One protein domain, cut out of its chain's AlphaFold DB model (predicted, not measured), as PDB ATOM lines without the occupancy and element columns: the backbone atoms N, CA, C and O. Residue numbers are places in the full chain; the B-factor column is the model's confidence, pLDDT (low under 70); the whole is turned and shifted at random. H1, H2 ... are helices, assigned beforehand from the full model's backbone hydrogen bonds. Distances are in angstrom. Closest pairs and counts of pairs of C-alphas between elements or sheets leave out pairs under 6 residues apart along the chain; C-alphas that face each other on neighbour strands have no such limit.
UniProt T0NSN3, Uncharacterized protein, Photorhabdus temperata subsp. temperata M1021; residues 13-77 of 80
ATOM      1  N   ASP A  13     -28.504 -39.276  -1.674       97.50
ATOM      2  CA  ASP A  13     -29.907 -39.556  -1.953       97.50
ATOM      3  C   ASP A  13     -30.626 -38.303  -2.484       97.50
ATOM      4  O   ASP A  13     -30.050 -37.218  -2.605       97.50
ATOM      5  N   GLU A  14     -31.881 -38.462  -2.895       95.75
ATOM      6  CA  GLU A  14     -32.637 -37.365  -3.503       95.75
ATOM      7  C   GLU A  14     -32.999 -36.257  -2.503       95.75
ATOM      8  O   GLU A  14     -33.118 -35.100  -2.909       95.75
ATOM      9  N   GLN A  15     -33.129 -36.571  -1.209       96.56
ATOM     10  CA  GLN A  15     -33.425 -35.569  -0.182       96.56
ATOM     11  C   GLN A  15     -32.203 -34.677   0.050       96.56
ATOM     12  O   GLN A  15     -32.307 -33.454  -0.044       96.56
ATOM     13  N   ASP A  16     -31.030 -35.284   0.223       96.75
ATOM     14  CA  ASP A  16     -29.761 -34.576   0.396       96.75
ATOM     15  C   ASP A  16     -29.389 -33.753  -0.846       96.75
ATOM     16  O   ASP A  16     -28.927 -32.615  -0.736       96.75
ATOM     17  N   LYS A  17     -29.618 -34.285  -2.057       96.12
ATOM     18  CA  LYS A  17     -29.423 -33.510  -3.297       96.12
ATOM     19  C   LYS A  17     -30.325 -32.288  -3.343       96.12
ATOM     20  O   LYS A  17     -29.856 -31.218  -3.726       96.12
ATOM     21  N   THR A  18     -31.595 -32.457  -2.978       95.38
ATOM     22  CA  THR A  18     -32.569 -31.363  -2.957       95.38
ATOM     23  C   THR A  18     -32.114 -30.278  -1.988       95.38
ATOM     24  O   THR A  18     -31.968 -29.134  -2.405       95.38
ATOM     25  N   ALA A  19     -31.734 -30.651  -0.762       95.19
ATOM     26  CA  ALA A  19     -31.218 -29.716   0.236       95.19
ATOM     27  C   ALA A  19     -29.975 -28.945  -0.254       95.19
ATOM     28  O   ALA A  19     -29.880 -27.732  -0.067       95.19
ATOM     29  N   ILE A  20     -29.032 -29.611  -0.933       95.62
ATOM     30  CA  ILE A  20     -27.858 -28.933  -1.508       95.62
ATOM     31  C   ILE A  20     -28.249 -27.980  -2.640       95.62
ATOM     32  O   ILE A  20     -27.697 -26.883  -2.737       95.62
ATOM     33  N   PHE A  21     -29.168 -28.376  -3.520       94.38
ATOM     34  CA  PHE A  21     -29.616 -27.495  -4.595       94.38
ATOM     35  C   PHE A  21     -30.383 -26.289  -4.065       94.38
ATOM     36  O   PHE A  21     -30.196 -25.194  -4.590       94.38
ATOM     37  N   ASP A  22     -31.181 -26.458  -3.018       94.94
ATOM     38  CA  ASP A  22     -31.862 -25.348  -2.356       94.94
ATOM     39  C   ASP A  22     -30.857 -24.410  -1.684       94.94
ATOM     40  O   ASP A  22     -30.917 -23.200  -1.891       94.94
ATOM     41  N   PHE A  23     -29.828 -24.952  -1.029       95.38
ATOM     42  CA  PHE A  23     -28.711 -24.144  -0.540       95.38
ATOM     43  C   PHE A  23     -28.016 -23.359  -1.666       95.38
ATOM     44  O   PHE A  23     -27.736 -22.170  -1.516       95.38
ATOM     45  N   PHE A  24     -27.774 -23.971  -2.830       95.31
ATOM     46  CA  PHE A  24     -27.207 -23.245  -3.971       95.31
ATOM     47  C   PHE A  24     -28.123 -22.138  -4.483       95.31
ATOM     48  O   PHE A  24     -27.616 -21.083  -4.857       95.31
ATOM     49  N   LYS A  25     -29.444 -22.335  -4.484       95.81
ATOM     50  CA  LYS A  25     -30.389 -21.268  -4.838       95.81
ATOM     51  C   LYS A  25     -30.250 -20.076  -3.891       95.81
ATOM     52  O   LYS A  25     -30.181 -18.954  -4.379       95.81
ATOM     53  N   VAL A  26     -30.139 -20.318  -2.583       96.12
ATOM     54  CA  VAL A  26     -29.909 -19.259  -1.585       96.12
ATOM     55  C   VAL A  26     -28.613 -18.507  -1.881       96.12
ATOM     56  O   VAL A  26     -28.638 -17.290  -2.022       96.12
ATOM     57  N   VAL A  27     -27.496 -19.222  -2.057       96.75
ATOM     58  CA  VAL A  27     -26.181 -18.609  -2.330       96.75
ATOM     59  C   VAL A  27     -26.193 -17.785  -3.620       96.75
ATOM     60  O   VAL A  27     -25.649 -16.680  -3.662       96.75
ATOM     61  N   ILE A  28     -26.816 -18.304  -4.682       95.94
ATOM     62  CA  ILE A  28     -26.936 -17.598  -5.963       95.94
ATOM     63  C   ILE A  28     -27.776 -16.330  -5.796       95.94
ATOM     64  O   ILE A  28     -27.384 -15.278  -6.306       95.94
ATOM     65  N   SER A  29     -28.905 -16.413  -5.092       96.12
ATOM     66  CA  SER A  29     -29.775 -15.261  -4.859       96.12
ATOM     67  C   SER A  29     -29.103 -14.195  -4.000       96.12
ATOM     68  O   SER A  29     -29.171 -13.022  -4.348       96.12
ATOM     69  N   ASP A  30     -28.392 -14.581  -2.944       94.25
ATOM     70  CA  ASP A  30     -27.638 -13.661  -2.084       94.25
ATOM     71  C   ASP A  30     -26.532 -12.925  -2.862       94.25
ATOM     72  O   ASP A  30     -26.429 -11.694  -2.846       94.25
ATOM     73  N   THR A  31     -25.775 -13.674  -3.670       94.81
ATOM     74  CA  THR A  31     -24.742 -13.100  -4.546       94.81
ATOM     75  C   THR A  31     -25.351 -12.136  -5.569       94.81
ATOM     76  O   THR A  31     -24.823 -11.049  -5.793       94.81
ATOM     77  N   SER A  32     -26.478 -12.512  -6.183       95.19
ATOM     78  CA  SER A  32     -27.170 -11.673  -7.171       95.19
ATOM     79  C   SER A  32     -27.725 -10.396  -6.538       95.19
ATOM     80  O   SER A  32     -27.573  -9.321  -7.108       95.19
ATOM     81  N   SER A  33     -28.304 -10.501  -5.336       94.19
ATOM     82  CA  SER A  33     -28.792  -9.361  -4.553       94.19
ATOM     83  C   SER A  33     -27.666  -8.380  -4.231       94.19
ATOM     84  O   SER A  33     -27.840  -7.178  -4.402       94.19
ATOM     85  N   THR A  34     -26.486  -8.882  -3.856       92.50
ATOM     86  CA  THR A  34     -25.305  -8.044  -3.603       92.50
ATOM     87  C   THR A  34     -24.901  -7.269  -4.856       92.50
ATOM     88  O   THR A  34     -24.700  -6.062  -4.782       92.50
ATOM     89  N   ILE A  35     -24.835  -7.935  -6.017       91.69
ATOM     90  CA  ILE A  35     -24.514  -7.288  -7.301       91.69
ATOM     91  C   ILE A  35     -25.534  -6.192  -7.628       91.69
ATOM     92  O   ILE A  35     -25.140  -5.092  -8.009       91.69
ATOM     93  N   PHE A  36     -26.831  -6.464  -7.465       94.19
ATOM     94  CA  PHE A  36     -27.860  -5.455  -7.712       94.19
ATOM     95  C   PHE A  36     -27.801  -4.301  -6.719       94.19
ATOM     96  O   PHE A  36     -27.915  -3.161  -7.149       94.19
ATOM     97  N   GLY A  37     -27.516  -4.558  -5.441       92.19
ATOM     98  CA  GLY A  37     -27.311  -3.495  -4.460       92.19
ATOM     99  C   GLY A  37     -26.097  -2.620  -4.783       92.19
ATOM    100  O   GLY A  37     -26.113  -1.415  -4.549       92.19
ATOM    101  N   THR A  38     -25.056  -3.191  -5.392       91.38
ATOM    102  CA  THR A  38     -23.910  -2.417  -5.894       91.38
ATOM    103  C   THR A  38     -24.279  -1.533  -7.075       91.38
ATOM    104  O   THR A  38     -23.838  -0.390  -7.134       91.38
ATOM    105  N   ILE A  39     -25.100  -2.037  -7.998       92.12
ATOM    106  CA  ILE A  39     -25.588  -1.262  -9.149       92.12
ATOM    107  C   ILE A  39     -26.550  -0.158  -8.690       92.12
ATOM    108  O   ILE A  39     -26.454   0.968  -9.156       92.12
ATOM    109  N   ASP A  40     -27.437  -0.453  -7.740       91.56
ATOM    110  CA  ASP A  40     -28.369   0.524  -7.166       91.56
ATOM    111  C   ASP A  40     -27.675   1.583  -6.291       91.56
ATOM    112  O   ASP A  40     -28.302   2.571  -5.913       91.56
ATOM    113  N   GLY A  41     -26.405   1.376  -5.928       86.44
ATOM    114  CA  GLY A  41     -25.674   2.225  -4.986       86.44
ATOM    115  C   GLY A  41     -26.107   2.062  -3.521       86.44
ATOM    116  O   GLY A  41     -25.736   2.872  -2.672       86.44
ATOM    117  N   SER A  42     -26.885   1.025  -3.194       82.56
ATOM    118  CA  SER A  42     -27.341   0.717  -1.830       82.56
ATOM    119  C   SER A  42     -26.335  -0.129  -1.036       82.56
ATOM    120  O   SER A  42     -26.325  -0.086   0.196       82.56
ATOM    121  N   HIS A  43     -25.478  -0.898  -1.718       78.88
ATOM    122  CA  HIS A  43     -24.515  -1.799  -1.088       78.88
ATOM    123  C   HIS A  43     -23.216  -1.933  -1.890       78.88
ATOM    124  O   HIS A  43     -23.184  -2.567  -2.944       78.88
ATOM    125  N   PHE A  44     -22.111  -1.421  -1.346       78.06
ATOM    126  CA  PHE A  44     -20.801  -1.479  -1.991       78.06
ATOM    127  C   PHE A  44     -19.894  -2.547  -1.364       78.06
ATOM    128  O   PHE A  44     -19.633  -2.505  -0.157       78.06
ATOM    129  N   PRO A  45     -19.355  -3.480  -2.168       77.50
ATOM    130  CA  PRO A  45     -18.300  -4.374  -1.737       77.50
ATOM    131  C   PRO A  45     -17.062  -3.580  -1.295       77.50
ATOM    132  O   PRO A  45     -16.753  -2.530  -1.864       77.50
ATOM    133  N   PRO A  46     -16.307  -4.081  -0.305       81.75
ATOM    134  CA  PRO A  46     -15.098  -3.412   0.153       81.75
ATOM    135  C   PRO A  46     -14.058  -3.308  -0.972       81.75
ATOM    136  O   PRO A  46     -13.874  -4.246  -1.749       81.75
ATOM    137  N   ASN A  47     -13.307  -2.202  -0.983       82.62
ATOM    138  CA  ASN A  47     -12.243  -1.889  -1.952       82.62
ATOM    139  C   ASN A  47     -12.713  -1.579  -3.383       82.62
ATOM    140  O   ASN A  47     -11.922  -1.702  -4.319       82.62
ATOM    141  N   ILE A  48     -13.968  -1.167  -3.557       78.44
ATOM    142  CA  ILE A  48     -14.433  -0.543  -4.795       78.44
ATOM    143  C   ILE A  48     -14.588   0.958  -4.536       78.44
ATOM    144  O   ILE A  48     -15.191   1.347  -3.539       78.44
ATOM    145  N   ASP A  49     -13.994   1.773  -5.405       75.75
ATOM    146  CA  ASP A  49     -14.078   3.233  -5.374       75.75
ATOM    147  C   ASP A  49     -14.827   3.707  -6.628       75.75
ATOM    148  O   ASP A  49     -14.531   3.241  -7.734       75.75
ATOM    149  N   GLY A  50     -15.797   4.602  -6.445       77.38
ATOM    150  CA  GLY A  50     -16.700   5.093  -7.489       77.38
ATOM    151  C   GLY A  50     -18.080   4.425  -7.532       77.38
ATOM    152  O   GLY A  50     -18.313   3.369  -6.942       77.38
ATOM    153  N   ASP A  51     -18.986   5.070  -8.263       82.12
ATOM    154  CA  ASP A  51     -20.375   4.642  -8.436       82.12
ATOM    155  C   ASP A  51     -20.549   3.839  -9.734       82.12
ATOM    156  O   ASP A  51     -19.863   4.078 -10.733       82.12
ATOM    157  N   PHE A  52     -21.492   2.896  -9.736       87.25
ATOM    158  CA  PHE A  52     -21.919   2.202 -10.950       87.25
ATOM    159  C   PHE A  52     -23.191   2.839 -11.504       87.25
ATOM    160  O   PHE A  52     -24.084   3.222 -10.749       87.25
ATOM    161  N   THR A  53     -23.285   2.901 -12.832       88.31
ATOM    162  CA  THR A  53     -24.496   3.331 -13.536       88.31
ATOM    163  C   THR A  53     -24.863   2.316 -14.612       88.31
ATOM    164  O   THR A  53     -24.051   1.981 -15.475       88.31
ATOM    165  N   LEU A  54     -26.096   1.826 -14.558       90.75
ATOM    166  CA  LEU A  54     -26.721   0.935 -15.515       90.75
ATOM    167  C   LEU A  54     -27.764   1.718 -16.308       90.75
ATOM    168  O   LEU A  54     -28.788   2.145 -15.771       90.75
ATOM    169  N   THR A  55     -27.503   1.860 -17.603       93.75
ATOM    170  CA  THR A  55     -28.367   2.581 -18.538       93.75
ATOM    171  C   THR A  55     -28.915   1.660 -19.622       93.75
ATOM    172  O   THR A  55     -28.186   0.809 -20.141       93.75
ATOM    173  N   TYR A  56     -30.161   1.877 -20.026       92.50
ATOM    174  CA  TYR A  56     -30.769   1.283 -21.214       92.50
ATOM    175  C   TYR A  56     -31.406   2.397 -22.044       92.50
ATOM    176  O   TYR A  56     -32.203   3.158 -21.515       92.50
ATOM    177  N   GLU A  57     -31.033   2.511 -23.324       95.62
ATOM    178  CA  GLU A  57     -31.521   3.588 -24.210       95.62
ATOM    179  C   GLU A  57     -31.348   4.998 -23.601       95.62
ATOM    180  O   GLU A  57     -32.256   5.818 -23.634       95.62
ATOM    181  N   ASP A  58     -30.163   5.267 -23.034       93.44
ATOM    182  CA  ASP A  58     -29.793   6.521 -22.348       93.44
ATOM    183  C   ASP A  58     -30.592   6.843 -21.065       93.44
ATOM    184  O   ASP A  58     -30.375   7.889 -20.453       93.44
ATOM    185  N   GLU A  59     -31.454   5.934 -20.600       94.06
ATOM    186  CA  GLU A  59     -32.167   6.051 -19.325       94.06
ATOM    187  C   GLU A  59     -31.504   5.204 -18.234       94.06
ATOM    188  O   GLU A  59     -31.161   4.041 -18.451       94.06
ATOM    189  N   GLU A  60     -31.340   5.770 -17.037       93.06
ATOM    190  CA  GLU A  60     -30.916   5.011 -15.858       93.06
ATOM    191  C   GLU A  60     -32.037   4.070 -15.408       93.06
ATOM    192  O   GLU A  60     -33.159   4.496 -15.142       93.06
ATOM    193  N   ILE A  61     -31.723   2.778 -15.299       92.94
ATOM    194  CA  ILE A  61     -32.695   1.729 -14.939       92.94
ATOM    195  C   ILE A  61     -32.412   1.096 -13.569       92.94
ATOM    196  O   ILE A  61     -32.871  -0.010 -13.279       92.94
ATOM    197  N   GLN A  62     -31.628   1.779 -12.740       92.31
ATOM    198  CA  GLN A  62     -31.205   1.335 -11.411       92.31
ATOM    199  C   GLN A  62     -31.880   2.131 -10.285       92.31
ATOM    200  O   GLN A  62     -32.593   3.100 -10.530       92.31
ATOM    201  N   GLY A  63     -31.658   1.709  -9.040       90.94
ATOM    202  CA  GLY A  63     -32.177   2.325  -7.813       90.94
ATOM    203  C   GLY A  63     -33.222   1.481  -7.074       90.94
ATOM    204  O   GLY A  63     -33.716   1.896  -6.032       90.94
ATOM    205  N   SER A  64     -33.583   0.314  -7.612       94.12
ATOM    206  CA  SER A  64     -34.521  -0.632  -6.977       94.12
ATOM    207  C   SER A  64     -34.350  -2.079  -7.459       94.12
ATOM    208  O   SER A  64     -35.192  -2.936  -7.183       94.12
ATOM    209  N   LEU A  65     -33.283  -2.380  -8.204       94.81
ATOM    210  CA  LEU A  65     -33.035  -3.707  -8.767       94.81
ATOM    211  C   LEU A  65     -32.894  -4.768  -7.674       94.81
ATOM    212  O   LEU A  65     -33.398  -5.881  -7.837       94.81
ATOM    213  N   GLN A  66     -32.238  -4.425  -6.565       95.25
ATOM    214  CA  GLN A  66     -32.044  -5.301  -5.418       95.25
ATOM    215  C   GLN A  66     -33.384  -5.679  -4.789       95.25
ATOM    216  O   GLN A  66     -33.686  -6.866  -4.666       95.25
ATOM    217  N   ASP A  67     -34.208  -4.686  -4.461       95.00
ATOM    218  CA  ASP A  67     -35.511  -4.899  -3.829       95.00
ATOM    219  C   ASP A  67     -36.447  -5.697  -4.745       95.00
ATOM    220  O   ASP A  67     -37.011  -6.712  -4.333       95.00
ATOM    221  N   LEU A  68     -36.531  -5.318  -6.028       95.62
ATOM    222  CA  LEU A  68     -37.323  -6.034  -7.033       95.62
ATOM    223  C   LEU A  68     -36.860  -7.486  -7.218       95.62
ATOM    224  O   LEU A  68     -37.663  -8.370  -7.542       95.62
ATOM    225  N   PHE A  69     -35.561  -7.751  -7.070       95.94
ATOM    226  CA  PHE A  69     -35.022  -9.102  -7.137       95.94
ATOM    227  C   PHE A  69     -35.364  -9.913  -5.885       95.94
ATOM    228  O   PHE A  69     -35.835 -11.045  -6.025       95.94
ATOM    229  N   ILE A  70     -35.159  -9.351  -4.688       95.12
ATOM    230  CA  ILE A  70     -35.466 -10.008  -3.410       95.12
ATOM    231  C   ILE A  70     -36.950 -10.368  -3.354       95.12
ATOM    232  O   ILE A  70     -37.267 -11.532  -3.122       95.12
ATOM    233  N   GLU A  71     -37.845  -9.437  -3.696       96.00
ATOM    234  CA  GLU A  71     -39.293  -9.681  -3.739       96.00
ATOM    235  C   GLU A  71     -39.629 -10.887  -4.638       96.00
ATOM    236  O   GLU A  71     -40.392 -11.788  -4.277       96.00
ATOM    237  N   LYS A  72     -39.018 -10.966  -5.826       95.50
ATOM    238  CA  LYS A  72     -39.211 -12.103  -6.743       95.50
ATOM    239  C   LYS A  72     -38.613 -13.405  -6.211       95.50
ATOM    240  O   LYS A  72     -39.158 -14.471  -6.503       95.50
ATOM    241  N   ALA A  73     -37.495 -13.349  -5.492       94.81
ATOM    242  CA  ALA A  73     -36.855 -14.517  -4.895       94.81
ATOM    243  C   ALA A  73     -37.679 -15.070  -3.718       94.81
ATOM    244  O   ALA A  73     -37.884 -16.282  -3.634       94.81
ATOM    245  N   GLU A  74     -38.227 -14.199  -2.874       94.31
ATOM    246  CA  GLU A  74     -39.148 -14.554  -1.788       94.31
ATOM    247  C   GLU A  74     -40.439 -15.171  -2.324       94.31
ATOM    248  O   GLU A  74     -40.839 -16.250  -1.887       94.31
ATOM    249  N   ASN A  75     -41.033 -14.563  -3.357       95.50
ATOM    250  CA  ASN A  75     -42.215 -15.100  -4.040       95.50
ATOM    251  C   ASN A  75     -41.983 -16.496  -4.648       95.50
ATOM    252  O   ASN A  75     -42.927 -17.258  -4.856       95.50
ATOM    253  N   LYS A  76     -40.725 -16.851  -4.937       93.06
ATOM    254  CA  LYS A  76     -40.321 -18.184  -5.410       93.06
ATOM    255  C   LYS A  76     -39.936 -19.147  -4.285       93.06
ATOM    256  O   LYS A  76     -39.548 -20.274  -4.585       93.06
ATOM    257  N   GLY A  77     -40.026 -18.720  -3.026       92.81
ATOM    258  CA  GLY A  77     -39.661 -19.517  -1.859       92.81
ATOM    259  C   GLY A  77     -38.164 -19.799  -1.761       92.81
ATOM    260  O   GLY A  77     -37.785 -20.846  -1.262       92.81
TER     261      GLY A  77
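This is residues 13 to 77 of the 80 residues of an uncharacterized protein of Photorhabdus temperata subsp. temperata M1021 (UniProt T0NSN3). A long straight helix, H1, makes the length of this model, and a much shorter helix, H2, folds back along its later part as a lopsided helical hairpin. A long loop of 25 residues joins the two, swinging wide of the helices, and at its far reach residues 55 to 60 stick out as a small tip. The printed part has 65 residues, with two named helices, H1 then H2, and no named strand; the class is all helix. The whole is loose, with a radius of gyration of the C-alphas of 15.1 A, and elongated, spanning 49 by 27 by 17 A.

Find C-alpha 14 at (-32.637, -37.365, -3.503); from there H1, residues 14 to 39, runs 37.2 A to C-alpha 39 at (-25.588, -1.262, -9.149). Then look to C-alpha 65, where H2, residues 65 to 75, begins; it runs 15.4 A to C-alpha 75 at (-42.215, -15.100, -4.040).

Start on H1 at residues 29 to 39, the part of it that alone touches H2. The closest C-alphas of the two helices are those of Phe 36 and Gln 66, 4.8 A apart. Their lines stand at a shallow tilt of 23 degrees and they run opposite ways, a helical hairpin. In H1 and H2 every O i to N i+4 pair is within hydrogen-bond range. In the link, residues 55 to 56 pair with residues 59 to 60, antiparallel, in stretches too short to be named strands.

Look at Asp 13 and Asp 58 for the two C-alphas farthest apart, 50.4 A. Residues 13 to 21, of which 14 to 21 belong to H1, and residues 55 to 60 stand free; the body without them spans 34 by 23 by 13 A. The link from H1 to H2, residues 40 to 64, is long. The printed part has no cut, its mean pLDDT is 91.8, and no printed residue is under 70.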